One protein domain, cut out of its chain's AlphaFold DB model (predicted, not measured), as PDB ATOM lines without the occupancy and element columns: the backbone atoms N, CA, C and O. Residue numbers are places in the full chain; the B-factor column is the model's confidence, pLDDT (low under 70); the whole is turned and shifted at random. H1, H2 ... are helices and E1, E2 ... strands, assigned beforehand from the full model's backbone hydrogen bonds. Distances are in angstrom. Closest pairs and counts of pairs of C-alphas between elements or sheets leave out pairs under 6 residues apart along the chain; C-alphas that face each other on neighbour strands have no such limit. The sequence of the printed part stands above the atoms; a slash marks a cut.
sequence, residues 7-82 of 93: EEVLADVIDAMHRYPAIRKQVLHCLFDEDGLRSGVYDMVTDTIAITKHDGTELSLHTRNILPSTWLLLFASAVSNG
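AT A GLANCE: This is residues 7 to 82 of the 93 residues of an uncharacterized protein of Paraburkholderia piptadeniae (UniProt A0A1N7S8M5). A long two-stranded hairpin, E1 and E2, sticks out like an arm from a small head of three short helices, H1, H2 and H3. The arm makes most of the length; in the head, H1 and H3 pack side by side, and H2 runs back the opposite way near them. The printed part has 76 residues, with three named helices and two named strands in the order H1, H2, E1, E2, H3; the sheet is E1 - E2, antiparallel, and the class is mixed, helices and strands. The whole is extended, with a radius of gyration of the C-alphas of 18.1 A and spans of 62 by 24 by 17 A.

HOW THE PARTS SIT: E1, residues 42 to 52, and E2, residues 58 to 68, form a hairpin, antiparallel at 161 degrees between their directions. N 43 and O 67 are within hydrogen-bond range at 2.8 A, and so are N 59 and O 51 at 2.9 A. The closest C-alphas of E1 and H3, residues 70 to 80, are those of Tyr 42 and Leu 72, 7.3 A apart. H3 and H1, residues 7 to 19, touch, closest at the C-alphas of Ala 16 and Ser 80, 5.0 A, with a shallow tilt of 29 degrees, the same way. H1, with residues 17 to 18 alone, only just touches H2, residues 24 to 31, and only at the corner, with 3 pairs of C-alphas within 8 A, the closest being Met 17 and Arg 24 at 5.0 A. H2 and H3 are close but not clearly touching, with the C-alphas of Val 27 and Val 79 closest at 7.6 A. H1 and E1 are apart, as are H2 and E2. In H1, H2 and H3 every O i to N i+4 pair is within hydrogen-bond range.

IN THESE COORDINATES: E1 is 31.7 A long from C-alpha 42 at (-18.064, -31.253, 20.079) to C-alpha 52, and E2 is 31.5 A long. H1 is 18.4 A long and begins at C-alpha 7 at (-7.684, -33.044, 20.608). H2 measures 10.7 A and H3 15.5 A, the latter ending at C-alpha 80 at (-9.917, -40.218, 33.610).

THE WHOLE: The C-alphas farthest apart are those of Ala 22 and Asp 55, 61.8 A. The printed part has no cut. The link from H2 to E1 is short, and within it residues 32 to 33 pair with 36 to 37, antiparallel; the other links are tight. The mean pLDDT of the printed part is 87.2, and no printed residue is under 70.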
ATOM      1  N   GLU A   7      -8.742 -32.036  20.707       87.12
ATOM      2  CA  GLU A   7      -7.684 -33.044  20.608       87.12
ATOM      3  C   GLU A   7      -7.093 -33.399  21.975       87.12
ATOM      4  O   GLU A   7      -6.927 -34.579  22.279       87.12
ATOM      5  N   GLU A   8      -6.862 -32.405  22.838       90.12
ATOM      6  CA  GLU A   8      -6.354 -32.630  24.194       90.12
ATOM      7  C   GLU A   8      -7.337 -33.445  25.039       90.12
ATOM      8  O   GLU A   8      -6.944 -34.350  25.773       90.12
ATOM      9  N   VAL A   9      -8.632 -33.137  24.940       92.12
ATOM     10  CA  VAL A   9      -9.664 -33.836  25.715       92.12
ATOM     11  C   VAL A   9      -9.835 -35.275  25.226       92.12
ATOM     12  O   VAL A   9      -9.995 -36.189  26.034       92.12
ATOM     13  N   LEU A  10      -9.759 -35.510  23.915       91.31
ATOM     14  CA  LEU A  10      -9.795 -36.862  23.358       91.31
ATOM     15  C   LEU A  10      -8.537 -37.662  23.716       91.31
ATOM     16  O   LEU A  10      -8.648 -38.850  24.018       91.31
ATOM     17  N   ALA A  11      -7.363 -37.028  23.733       92.56
ATOM     18  CA  ALA A  11      -6.121 -37.660  24.166       92.56
ATOM     19  C   ALA A  11      -6.211 -38.151  25.622       92.56
ATOM     20  O   ALA A  11      -5.849 -39.299  25.887       92.56
ATOM     21  N   ASP A  12      -6.778 -37.351  26.532       92.94
ATOM     22  CA  ASP A  12      -7.022 -37.768  27.923       92.94
ATOM     23  C   ASP A  12      -7.920 -39.009  27.995       92.94
ATOM     24  O   ASP A  12      -7.644 -39.955  28.735       92.94
ATOM     25  N   VAL A  13      -8.996 -39.032  27.202       93.12
ATOM     26  CA  VAL A  13      -9.921 -40.171  27.166       93.12
ATOM     27  C   VAL A  13      -9.230 -41.424  26.626       93.12
ATOM     28  O   VAL A  13      -9.438 -42.518  27.152       93.12
ATOM     29  N   ILE A  14      -8.384 -41.286  25.605       93.50
ATOM     30  CA  ILE A  14      -7.610 -42.400  25.047       93.50
ATOM     31  C   ILE A  14      -6.616 -42.945  26.075       93.50
ATOM     32  O   ILE A  14      -6.549 -44.161  26.264       93.50
ATOM     33  N   ASP A  15      -5.887 -42.076  26.776       94.94
ATOM     34  CA  ASP A  15      -4.968 -42.495  27.837       94.94
ATOM     35  C   ASP A  15      -5.709 -43.221  28.970       94.94
ATOM     36  O   ASP A  15      -5.318 -44.306  29.410       94.94
ATOM     37  N   ALA A  16      -6.859 -42.688  29.378       92.56
ATOM     38  CA  ALA A  16      -7.712 -43.313  30.375       92.56
ATOM     39  C   ALA A  16      -8.230 -44.693  29.933       92.56
ATOM     40  O   ALA A  16      -8.242 -45.628  30.733       92.56
ATOM     41  N   MET A  17      -8.586 -44.874  28.655       93.25
ATOM     42  CA  MET A  17      -8.968 -46.186  28.114       93.25
ATOM     43  C   MET A  17      -7.818 -47.201  28.132       93.25
ATOM     44  O   MET A  17      -8.073 -48.398  28.283       93.25
ATOM     45  N   HIS A  18      -6.567 -46.756  27.975       93.62
ATOM     46  CA  HIS A  18      -5.400 -47.629  28.118       93.62
ATOM     47  C   HIS A  18      -5.159 -48.020  29.578       93.62
ATOM     48  O   HIS A  18      -4.840 -49.177  29.857       93.62
ATOM     49  N   ARG A  19      -5.357 -47.085  30.514       95.56
ATOM     50  CA  ARG A  19      -5.209 -47.319  31.958       95.56
ATOM     51  C   ARG A  19      -6.315 -48.209  32.529       95.56
ATOM     52  O   ARG A  19      -6.050 -49.051  33.385       95.56
ATOM     53  N   TYR A  20      -7.539 -48.043  32.034       94.25
ATOM     54  CA  TYR A  20      -8.735 -48.757  32.475       94.25
ATOM     55  C   TYR A  20      -9.360 -49.542  31.307       94.25
ATOM     56  O   TYR A  20     -10.415 -49.179  30.782       94.25
ATOM     57  N   PRO A  21      -8.759 -50.671  30.893       91.56
ATOM     58  CA  PRO A  21      -9.228 -51.419  29.724       91.56
ATOM     59  C   PRO A  21     -10.649 -51.983  29.888       91.56
ATOM     60  O   PRO A  21     -11.334 -52.212  28.891       91.56
ATOM     61  N   ALA A  22     -11.117 -52.173  31.127       93.62
ATOM     62  CA  ALA A  22     -12.458 -52.671  31.429       93.62
ATOM     63  C   ALA A  22     -13.575 -51.732  30.939       93.62
ATOM     64  O   ALA A  22     -14.606 -52.209  30.467       93.62
ATOM     65  N   ILE A  23     -13.358 -50.413  30.991       91.38
ATOM     66  CA  ILE A  23     -14.359 -49.416  30.581       91.38
ATOM     67  C   ILE A  23     -14.268 -49.049  29.096       91.38
ATOM     68  O   ILE A  23     -15.174 -48.422  28.559       91.38
ATOM     69  N   ARG A  24     -13.213 -49.481  28.393       92.69
ATOM     70  CA  ARG A  24     -12.928 -49.091  27.002       92.69
ATOM     71  C   ARG A  24     -14.120 -49.272  26.057       92.69
ATOM     72  O   ARG A  24     -14.426 -48.373  25.285       92.69
ATOM     73  N   LYS A  25     -14.801 -50.424  26.108       91.62
ATOM     74  CA  LYS A  25     -15.956 -50.694  25.227       91.62
ATOM     75  C   LYS A  25     -17.121 -49.739  25.490       91.62
ATOM     76  O   LYS A  25     -17.738 -49.267  24.543       91.62
ATOM     77  N   GLN A  26     -17.398 -49.454  26.760       92.25
ATOM     78  CA  GLN A  26     -18.459 -48.530  27.161       92.25
ATOM     79  C   GLN A  26     -18.109 -47.099  26.748       92.25
ATOM     80  O   GLN A  26     -18.945 -46.413  26.178       92.25
ATOM     81  N   VAL A  27     -16.852 -46.689  26.937       92.12
ATOM     82  CA  VAL A  27     -16.369 -45.368  26.518       92.12
ATOM     83  C   VAL A  27     -16.535 -45.159  25.014       92.12
ATOM     84  O   VAL A  27     -17.066 -44.133  24.595       92.12
ATOM     85  N   LEU A  28     -16.149 -46.148  24.200       91.44
ATOM     86  CA  LEU A  28     -16.337 -46.086  22.750       91.44
ATOM     87  C   LEU A  28     -17.821 -46.009  22.364       91.44
ATOM     88  O   LEU A  28     -18.169 -45.206  21.511       91.44
ATOM     89  N   HIS A  29     -18.695 -46.777  23.019       91.31
ATOM     90  CA  HIS A  29     -20.142 -46.716  22.779       91.31
ATOM     91  C   HIS A  29     -20.754 -45.347  23.137       91.31
ATOM     92  O   HIS A  29     -21.725 -44.913  22.520       91.31
ATOM     93  N   CYS A  30     -20.212 -44.655  24.141       90.44
ATOM     94  CA  CYS A  30     -20.671 -43.316  24.500       90.44
ATOM     95  C   CYS A  30     -20.207 -42.246  23.498       90.44
ATOM     96  O   CYS A  30     -20.967 -41.326  23.202       90.44
ATOM     97  N   LEU A  31     -18.974 -42.357  22.989       90.50
ATOM     98  CA  LEU A  31     -18.384 -41.378  22.070       90.50
ATOM     99  C   LEU A  31     -18.847 -41.543  20.624       90.50
ATOM    100  O   LEU A  31     -18.978 -40.548  19.916       90.50
ATOM    101  N   PHE A  32     -19.061 -42.781  20.185       90.44
ATOM    102  CA  PHE A  32     -19.343 -43.098  18.792       90.44
ATOM    103  C   PHE A  32     -20.763 -43.645  18.614       90.44
ATOM    104  O   PHE A  32     -21.289 -44.356  19.471       90.44
ATOM    105  N   ASP A  33     -21.376 -43.307  17.490       87.62
ATOM    106  CA  ASP A  33     -22.578 -43.941  16.950       87.62
ATOM    107  C   ASP A  33     -22.254 -44.611  15.599       87.62
ATOM    108  O   ASP A  33     -21.084 -44.814  15.266       87.62
ATOM    109  N   GLU A  34     -23.276 -45.036  14.852       81.75
ATOM    110  CA  GLU A  34     -23.088 -45.718  13.562       81.75
ATOM    111  C   GLU A  34     -22.444 -44.817  12.493       81.75
ATOM    112  O   GLU A  34     -21.764 -45.327  11.602       81.75
ATOM    113  N   ASP A  35     -22.594 -43.494  12.615       80.50
ATOM    114  CA  ASP A  35     -22.123 -42.502  11.641       80.50
ATOM    115  C   ASP A  35     -20.755 -41.899  12.010       80.50
ATOM    116  O   ASP A  35     -20.151 -41.163  11.222       80.50
ATOM    117  N   GLY A  36     -20.226 -42.227  13.191       85.50
ATOM    118  CA  GLY A  36     -18.914 -41.794  13.650       85.50
ATOM    119  C   GLY A  36     -18.969 -41.157  15.030       85.50
ATOM    120  O   GLY A  36     -19.529 -41.725  15.961       85.50
ATOM    121  N   LEU A  37     -18.290 -40.020  15.205       85.62
ATOM    122  CA  LEU A  37     -18.296 -39.320  16.489       85.62
ATOM    123  C   LEU A  37     -19.675 -38.695  16.709       85.62
ATOM    124  O   LEU A  37     -20.127 -37.883  15.899       85.62
ATOM    125  N   ARG A  38     -20.304 -39.053  17.827       89.56
ATOM    126  CA  ARG A  38     -21.682 -38.693  18.148       89.56
ATOM    127  C   ARG A  38     -21.891 -37.179  18.116       89.56
ATOM    128  O   ARG A  38     -21.088 -36.400  18.644       89.56
ATOM    129  N   SER A  39     -23.003 -36.759  17.515       83.94
ATOM    130  CA  SER A  39     -23.379 -35.343  17.475       83.94
ATOM    131  C   SER A  39     -23.529 -34.776  18.896       83.94
ATOM    132  O   SER A  39     -24.092 -35.411  19.786       83.94
ATOM    133  N   GLY A  40     -22.961 -33.593  19.141       84.12
ATOM    134  CA  GLY A  40     -22.941 -32.966  20.466       84.12
ATOM    135  C   GLY A  40     -21.785 -33.394  21.378       84.12
ATOM    136  O   GLY A  40     -21.711 -32.917  22.505       84.12
ATOM    137  N   VAL A  41     -20.857 -34.242  20.917       89.75
ATOM    138  CA  VAL A  41     -19.563 -34.453  21.599       89.75
ATOM    139  C   VAL A  41     -18.654 -33.225  21.453       89.75
ATOM    140  O   VAL A  41     -17.878 -32.913  22.360       89.75
ATOM    141  N   TYR A  42     -18.792 -32.485  20.359       89.12
ATOM    142  CA  TYR A  42     -18.064 -31.253  20.079       89.12
ATOM    143  C   TYR A  42     -19.013 -30.180  19.546       89.12
ATOM    144  O   TYR A  42     -20.056 -30.493  18.969       89.12
ATOM    145  N   ASP A  43     -18.601 -28.928  19.700       86.31
ATOM    146  CA  ASP A  43     -19.259 -27.753  19.149       86.31
ATOM    147  C   ASP A  43     -18.370 -27.148  18.059       86.31
ATOM    148  O   ASP A  43     -17.154 -27.023  18.223       86.31
ATOM    149  N   MET A  44     -18.968 -26.769  16.930       84.00
ATOM    150  CA  MET A  44     -18.265 -26.044  15.873       84.00
ATOM    151  C   MET A  44     -18.655 -24.571  15.938       84.00
ATOM    152  O   MET A  44     -19.783 -24.198  15.618       84.00
ATOM    153  N   VAL A  45     -17.705 -23.726  16.322       81.38
ATOM    154  CA  VAL A  45     -17.867 -22.273  16.334       81.38
ATOM    155  C   VAL A  45     -17.235 -21.719  15.065       81.38
ATOM    156  O   VAL A  45     -16.074 -21.991  14.764       81.38
ATOM    157  N   THR A  46     -18.014 -20.970  14.286       80.31
ATOM    158  CA  THR A  46     -17.488 -20.249  13.122       80.31
ATOM    159  C   THR A  46     -17.357 -18.783  13.488       80.31
ATOM    160  O   THR A  46     -18.357 -18.076  13.581       80.31
ATOM    161  N   ASP A  47     -16.125 -18.334  13.669       78.25
ATOM    162  CA  ASP A  47     -15.821 -16.925  13.867       78.25
ATOM    163  C   ASP A  47     -15.566 -16.273  12.510       78.25
ATOM    164  O   ASP A  47     -14.913 -16.840  11.630       78.25
ATOM    165  N   THR A  48     -16.113 -15.075  12.321       80.38
ATOM    166  CA  THR A  48     -15.844 -14.259  11.134       80.38
ATOM    167  C   THR A  48     -15.155 -12.984  11.574       80.38
ATOM    168  O   THR A  48     -15.737 -12.170  12.285       80.38
ATOM    169  N   ILE A  49     -13.906 -12.816  11.153       79.81
ATOM    170  CA  ILE A  49     -13.100 -11.633  11.443       79.81
ATOM    171  C   ILE A  49     -13.072 -10.777  10.181       79.81
ATOM    172  O   ILE A  49     -12.508 -11.179   9.163       79.81
ATOM    173  N   ALA A  50     -13.683  -9.596  10.243       79.62
ATOM    174  CA  ALA A  50     -13.573  -8.602   9.185       79.62
ATOM    175  C   ALA A  50     -12.251  -7.836   9.339       79.62
ATOM    176  O   ALA A  50     -11.976  -7.241  10.380       79.62
ATOM    177  N   ILE A  51     -11.424  -7.866   8.299       81.88
ATOM    178  CA  ILE A  51     -10.150  -7.160   8.214       81.88
ATOM    179  C   ILE A  51     -10.285  -6.114   7.112       81.88
ATOM    180  O   ILE A  51     -10.385  -6.452   5.931       81.88
ATOM    181  N   THR A  52     -10.266  -4.840   7.486       79.88
ATOM    182  CA  THR A  52     -10.234  -3.734   6.524       79.88
ATOM    183  C   THR A  52      -8.785  -3.436   6.159       79.88
ATOM    184  O   THR A  52      -7.967  -3.108   7.021       79.88
ATOM    185  N   LYS A  53      -8.442  -3.563   4.878       77.31
ATOM    186  CA  LYS A  53      -7.132  -3.147   4.368       77.31
ATOM    187  C   LYS A  53      -7.025  -1.621   4.328       77.31
ATOM    188  O   LYS A  53      -8.023  -0.910   4.260       77.31
ATOM    189  N   HIS A  54      -5.790  -1.113   4.294       77.50
ATOM    190  CA  HIS A  54      -5.507   0.322   4.149       77.50
ATOM    191  C   HIS A  54      -6.097   0.956   2.873       77.50
ATOM    192  O   HIS A  54      -6.247   2.173   2.827       77.50
ATOM    193  N   ASP A  55      -6.436   0.154   1.858       83.88
ATOM    194  CA  ASP A  55      -7.079   0.588   0.610       83.88
ATOM    195  C   ASP A  55      -8.620   0.610   0.679       83.88
ATOM    196  O   ASP A  55      -9.273   0.916  -0.315       83.88
ATOM    197  N   GLY A  56      -9.210   0.300   1.841       77.00
ATOM    198  CA  GLY A  56     -10.659   0.249   2.045       77.00
ATOM    199  C   GLY A  56     -11.316  -1.071   1.633       77.00
ATOM    200  O   GLY A  56     -12.525  -1.211   1.795       77.00
ATOM    201  N   THR A  57     -10.556  -2.054   1.140       82.69
ATOM    202  CA  THR A  57     -11.091  -3.387   0.824       82.69
ATOM    203  C   THR A  57     -11.369  -4.168   2.108       82.69
ATOM    204  O   THR A  57     -10.471  -4.352   2.936       82.69
ATOM    205  N   GLU A  58     -12.588  -4.685   2.259       78.00
ATOM    206  CA  GLU A  58     -12.951  -5.593   3.351       78.00
ATOM    207  C   GLU A  58     -12.636  -7.049   2.987       78.00
ATOM    208  O   GLU A  58     -13.053  -7.565   1.950       78.00
ATOM    209  N   LEU A  59     -11.897  -7.729   3.860       78.12
ATOM    210  CA  LEU A  59     -11.635  -9.164   3.803       78.12
ATOM    211  C   LEU A  59     -12.303  -9.834   4.997       78.12
ATOM    212  O   LEU A  59     -12.003  -9.501   6.137       78.12
ATOM    213  N   SER A  60     -13.182 -10.798   4.741       75.62
ATOM    214  CA  SER A  60     -13.757 -11.639   5.795       75.62
ATOM    215  C   SER A  60     -12.936 -12.917   5.932       75.62
ATOM    216  O   SER A  60     -12.885 -13.734   5.013       75.62
ATOM    217  N   LEU A  61     -12.273 -13.085   7.072       75.00
ATOM    218  CA  LEU A  61     -11.606 -14.322   7.450       75.00
ATOM    219  C   LEU A  61     -12.607 -15.190   8.221       75.00
ATOM    220  O   LEU A  61     -13.054 -14.801   9.297       75.00
ATOM    221  N   HIS A  62     -12.946 -16.359   7.685       75.44
ATOM    222  CA  HIS A  62     -13.767 -17.343   8.387       75.44
ATOM    223  C   HIS A  62     -12.862 -18.372   9.066       75.44
ATOM    224  O   HIS A  62     -12.192 -19.153   8.390       75.44
ATOM    225  N   THR A  63     -12.851 -18.389  10.393       73.06
ATOM    226  CA  THR A  63     -12.158 -19.404  11.194       73.06
ATOM    227  C   THR A  63     -13.176 -20.374  11.767       73.06
ATOM    228  O   THR A  63     -14.162 -19.961  12.373       73.06
ATOM    229  N   ARG A  64     -12.950 -21.675  11.572       76.19
ATOM    230  CA  ARG A  64     -13.745 -22.733  12.205       76.19
ATOM    231  C   ARG A  64     -12.958 -23.299  13.374       76.19
ATOM    232  O   ARG A  64     -11.914 -23.904  13.160       76.19
ATOM    233  N   ASN A  65     -13.489 -23.122  14.573       80.00
ATOM    234  CA  ASN A  65     -12.954 -23.692  15.796       80.00
ATOM    235  C   ASN A  65     -13.826 -24.876  16.207       80.00
ATOM    236  O   ASN A  65     -15.051 -24.765  16.264       80.00
ATOM    237  N   ILE A  66     -13.191 -26.013  16.471       84.31
ATOM    238  CA  ILE A  66     -13.858 -27.201  16.998       84.31
ATOM    239  C   ILE A  66     -13.512 -27.286  18.480       84.31
ATOM    240  O   ILE A  66     -12.346 -27.426  18.846       84.31
ATOM    241  N   LEU A  67     -14.529 -27.181  19.326       88.75
ATOM    242  CA  LEU A  67     -14.384 -27.154  20.773       88.75
ATOM    243  C   LEU A  67     -15.024 -28.399  21.388       88.75
ATOM    244  O   LEU A  67     -16.041 -28.880  20.885       88.75
ATOM    245  N   PRO A  68     -14.461 -28.940  22.477       89.44
ATOM    246  CA  PRO A  68     -15.109 -30.010  23.212       89.44
ATOM    247  C   PRO A  68     -16.410 -29.486  23.825       89.44
ATOM    248  O   PRO A  68     -16.431 -28.425  24.454       89.44
ATOM    249  N   SER A  69     -17.489 -30.249  23.673       91.19
ATOM    250  CA  SER A  69     -18.748 -29.922  24.339       91.19
ATOM    251  C   SER A  69     -18.585 -29.990  25.859       91.19
ATOM    252  O   SER A  69     -17.712 -30.682  26.397       91.19
ATOM    253  N   THR A  70     -19.498 -29.343  26.586       90.38
ATOM    254  CA  THR A  70     -19.549 -29.485  28.052       90.38
ATOM    255  C   THR A  70     -19.751 -30.944  28.468       90.38
ATOM    256  O   THR A  70     -19.167 -31.392  29.454       90.38
ATOM    257  N   TRP A  71     -20.526 -31.706  27.690       92.31
ATOM    258  CA  TRP A  71     -20.718 -33.132  27.928       92.31
ATOM    259  C   TRP A  71     -19.391 -33.892  27.853       92.31
ATOM    260  O   TRP A  71     -19.060 -34.625  28.782       92.31
ATOM    261  N   LEU A  72     -18.597 -33.660  26.801       92.81
ATOM    262  CA  LEU A  72     -17.313 -34.334  26.615       92.81
ATOM    263  C   LEU A  72     -16.320 -33.973  27.722       92.81
ATOM    264  O   LEU A  72     -15.598 -34.846  28.190       92.81
ATOM    265  N   LEU A  73     -16.301 -32.718  28.176       92.81
ATOM    266  CA  LEU A  73     -15.435 -32.292  29.280       92.81
ATOM    267  C   LEU A  73     -15.756 -33.036  30.586       92.81
ATOM    268  O   LEU A  73     -14.849 -33.529  31.262       92.81
ATOM    269  N   LEU A  74     -17.041 -33.150  30.933       92.25
ATOM    270  CA  LEU A  74     -17.490 -33.880  32.125       92.25
ATOM    271  C   LEU A  74     -17.231 -35.385  31.992       92.25
ATOM    272  O   LEU A  74     -16.730 -36.022  32.919       92.25
ATOM    273  N   PHE A  75     -17.517 -35.937  30.815       92.81
ATOM    274  CA  PHE A  75     -17.275 -37.334  30.496       92.81
ATOM    275  C   PHE A  75     -15.787 -37.689  30.583       92.81
ATOM    276  O   PHE A  75     -15.424 -38.647  31.264       92.81
ATOM    277  N   ALA A  76     -14.909 -36.885  29.977       92.50
ATOM    278  CA  ALA A  76     -13.465 -37.086  30.023       92.50
ATOM    279  C   ALA A  76     -12.932 -37.059  31.460       92.50
ATOM    280  O   ALA A  76     -12.092 -37.885  31.818       92.50
ATOM    281  N   SER A  77     -13.464 -36.176  32.311       93.06
ATOM    282  CA  SER A  77     -13.112 -36.129  33.732       93.06
ATOM    283  C   SER A  77     -13.483 -37.422  34.469       93.06
ATOM    284  O   SER A  77     -12.658 -37.974  35.197       93.06
ATOM    285  N   ALA A  78     -14.688 -37.953  34.254       92.62
ATOM    286  CA  ALA A  78     -15.117 -39.210  34.869       92.62
ATOM    287  C   ALA A  78     -14.297 -40.410  34.361       92.62
ATOM    288  O   ALA A  78     -13.791 -41.204  35.160       92.62
ATOM    289  N   VAL A  79     -14.079 -40.492  33.045       93.38
ATOM    290  CA  VAL A  79     -13.315 -41.578  32.414       93.38
ATOM    291  C   VAL A  79     -11.855 -41.563  32.855       93.38
ATOM    292  O   VAL A  79     -11.289 -42.621  33.124       93.38
ATOM    293  N   SER A  80     -11.270 -40.380  33.052       92.88
ATOM    294  CA  SER A  80      -9.917 -40.218  33.610       92.88
ATOM    295  C   SER A  80      -9.771 -40.788  35.023       92.88
ATOM    296  O   SER A  80      -8.670 -41.173  35.419       92.88
ATOM    297  N   ASN A  81     -10.878 -40.893  35.764       92.38
ATOM    298  CA  ASN A  81     -10.954 -41.536  37.076       92.38
ATOM    299  C   ASN A  81     -11.372 -43.020  37.001       92.38
ATOM    300  O   ASN A  81     -11.604 -43.648  38.032       92.38
ATOM    301  N   GLY A  82     -11.473 -43.594  35.799       89.69
ATOM    302  CA  GLY A  82     -11.843 -44.993  35.582       89.69
ATOM    303  C   GLY A  82     -13.341 -45.276  35.686       89.69
ATOM    304  O   GLY A  82     -13.728 -46.435  35.823       89.69
TER     305      GLY A  82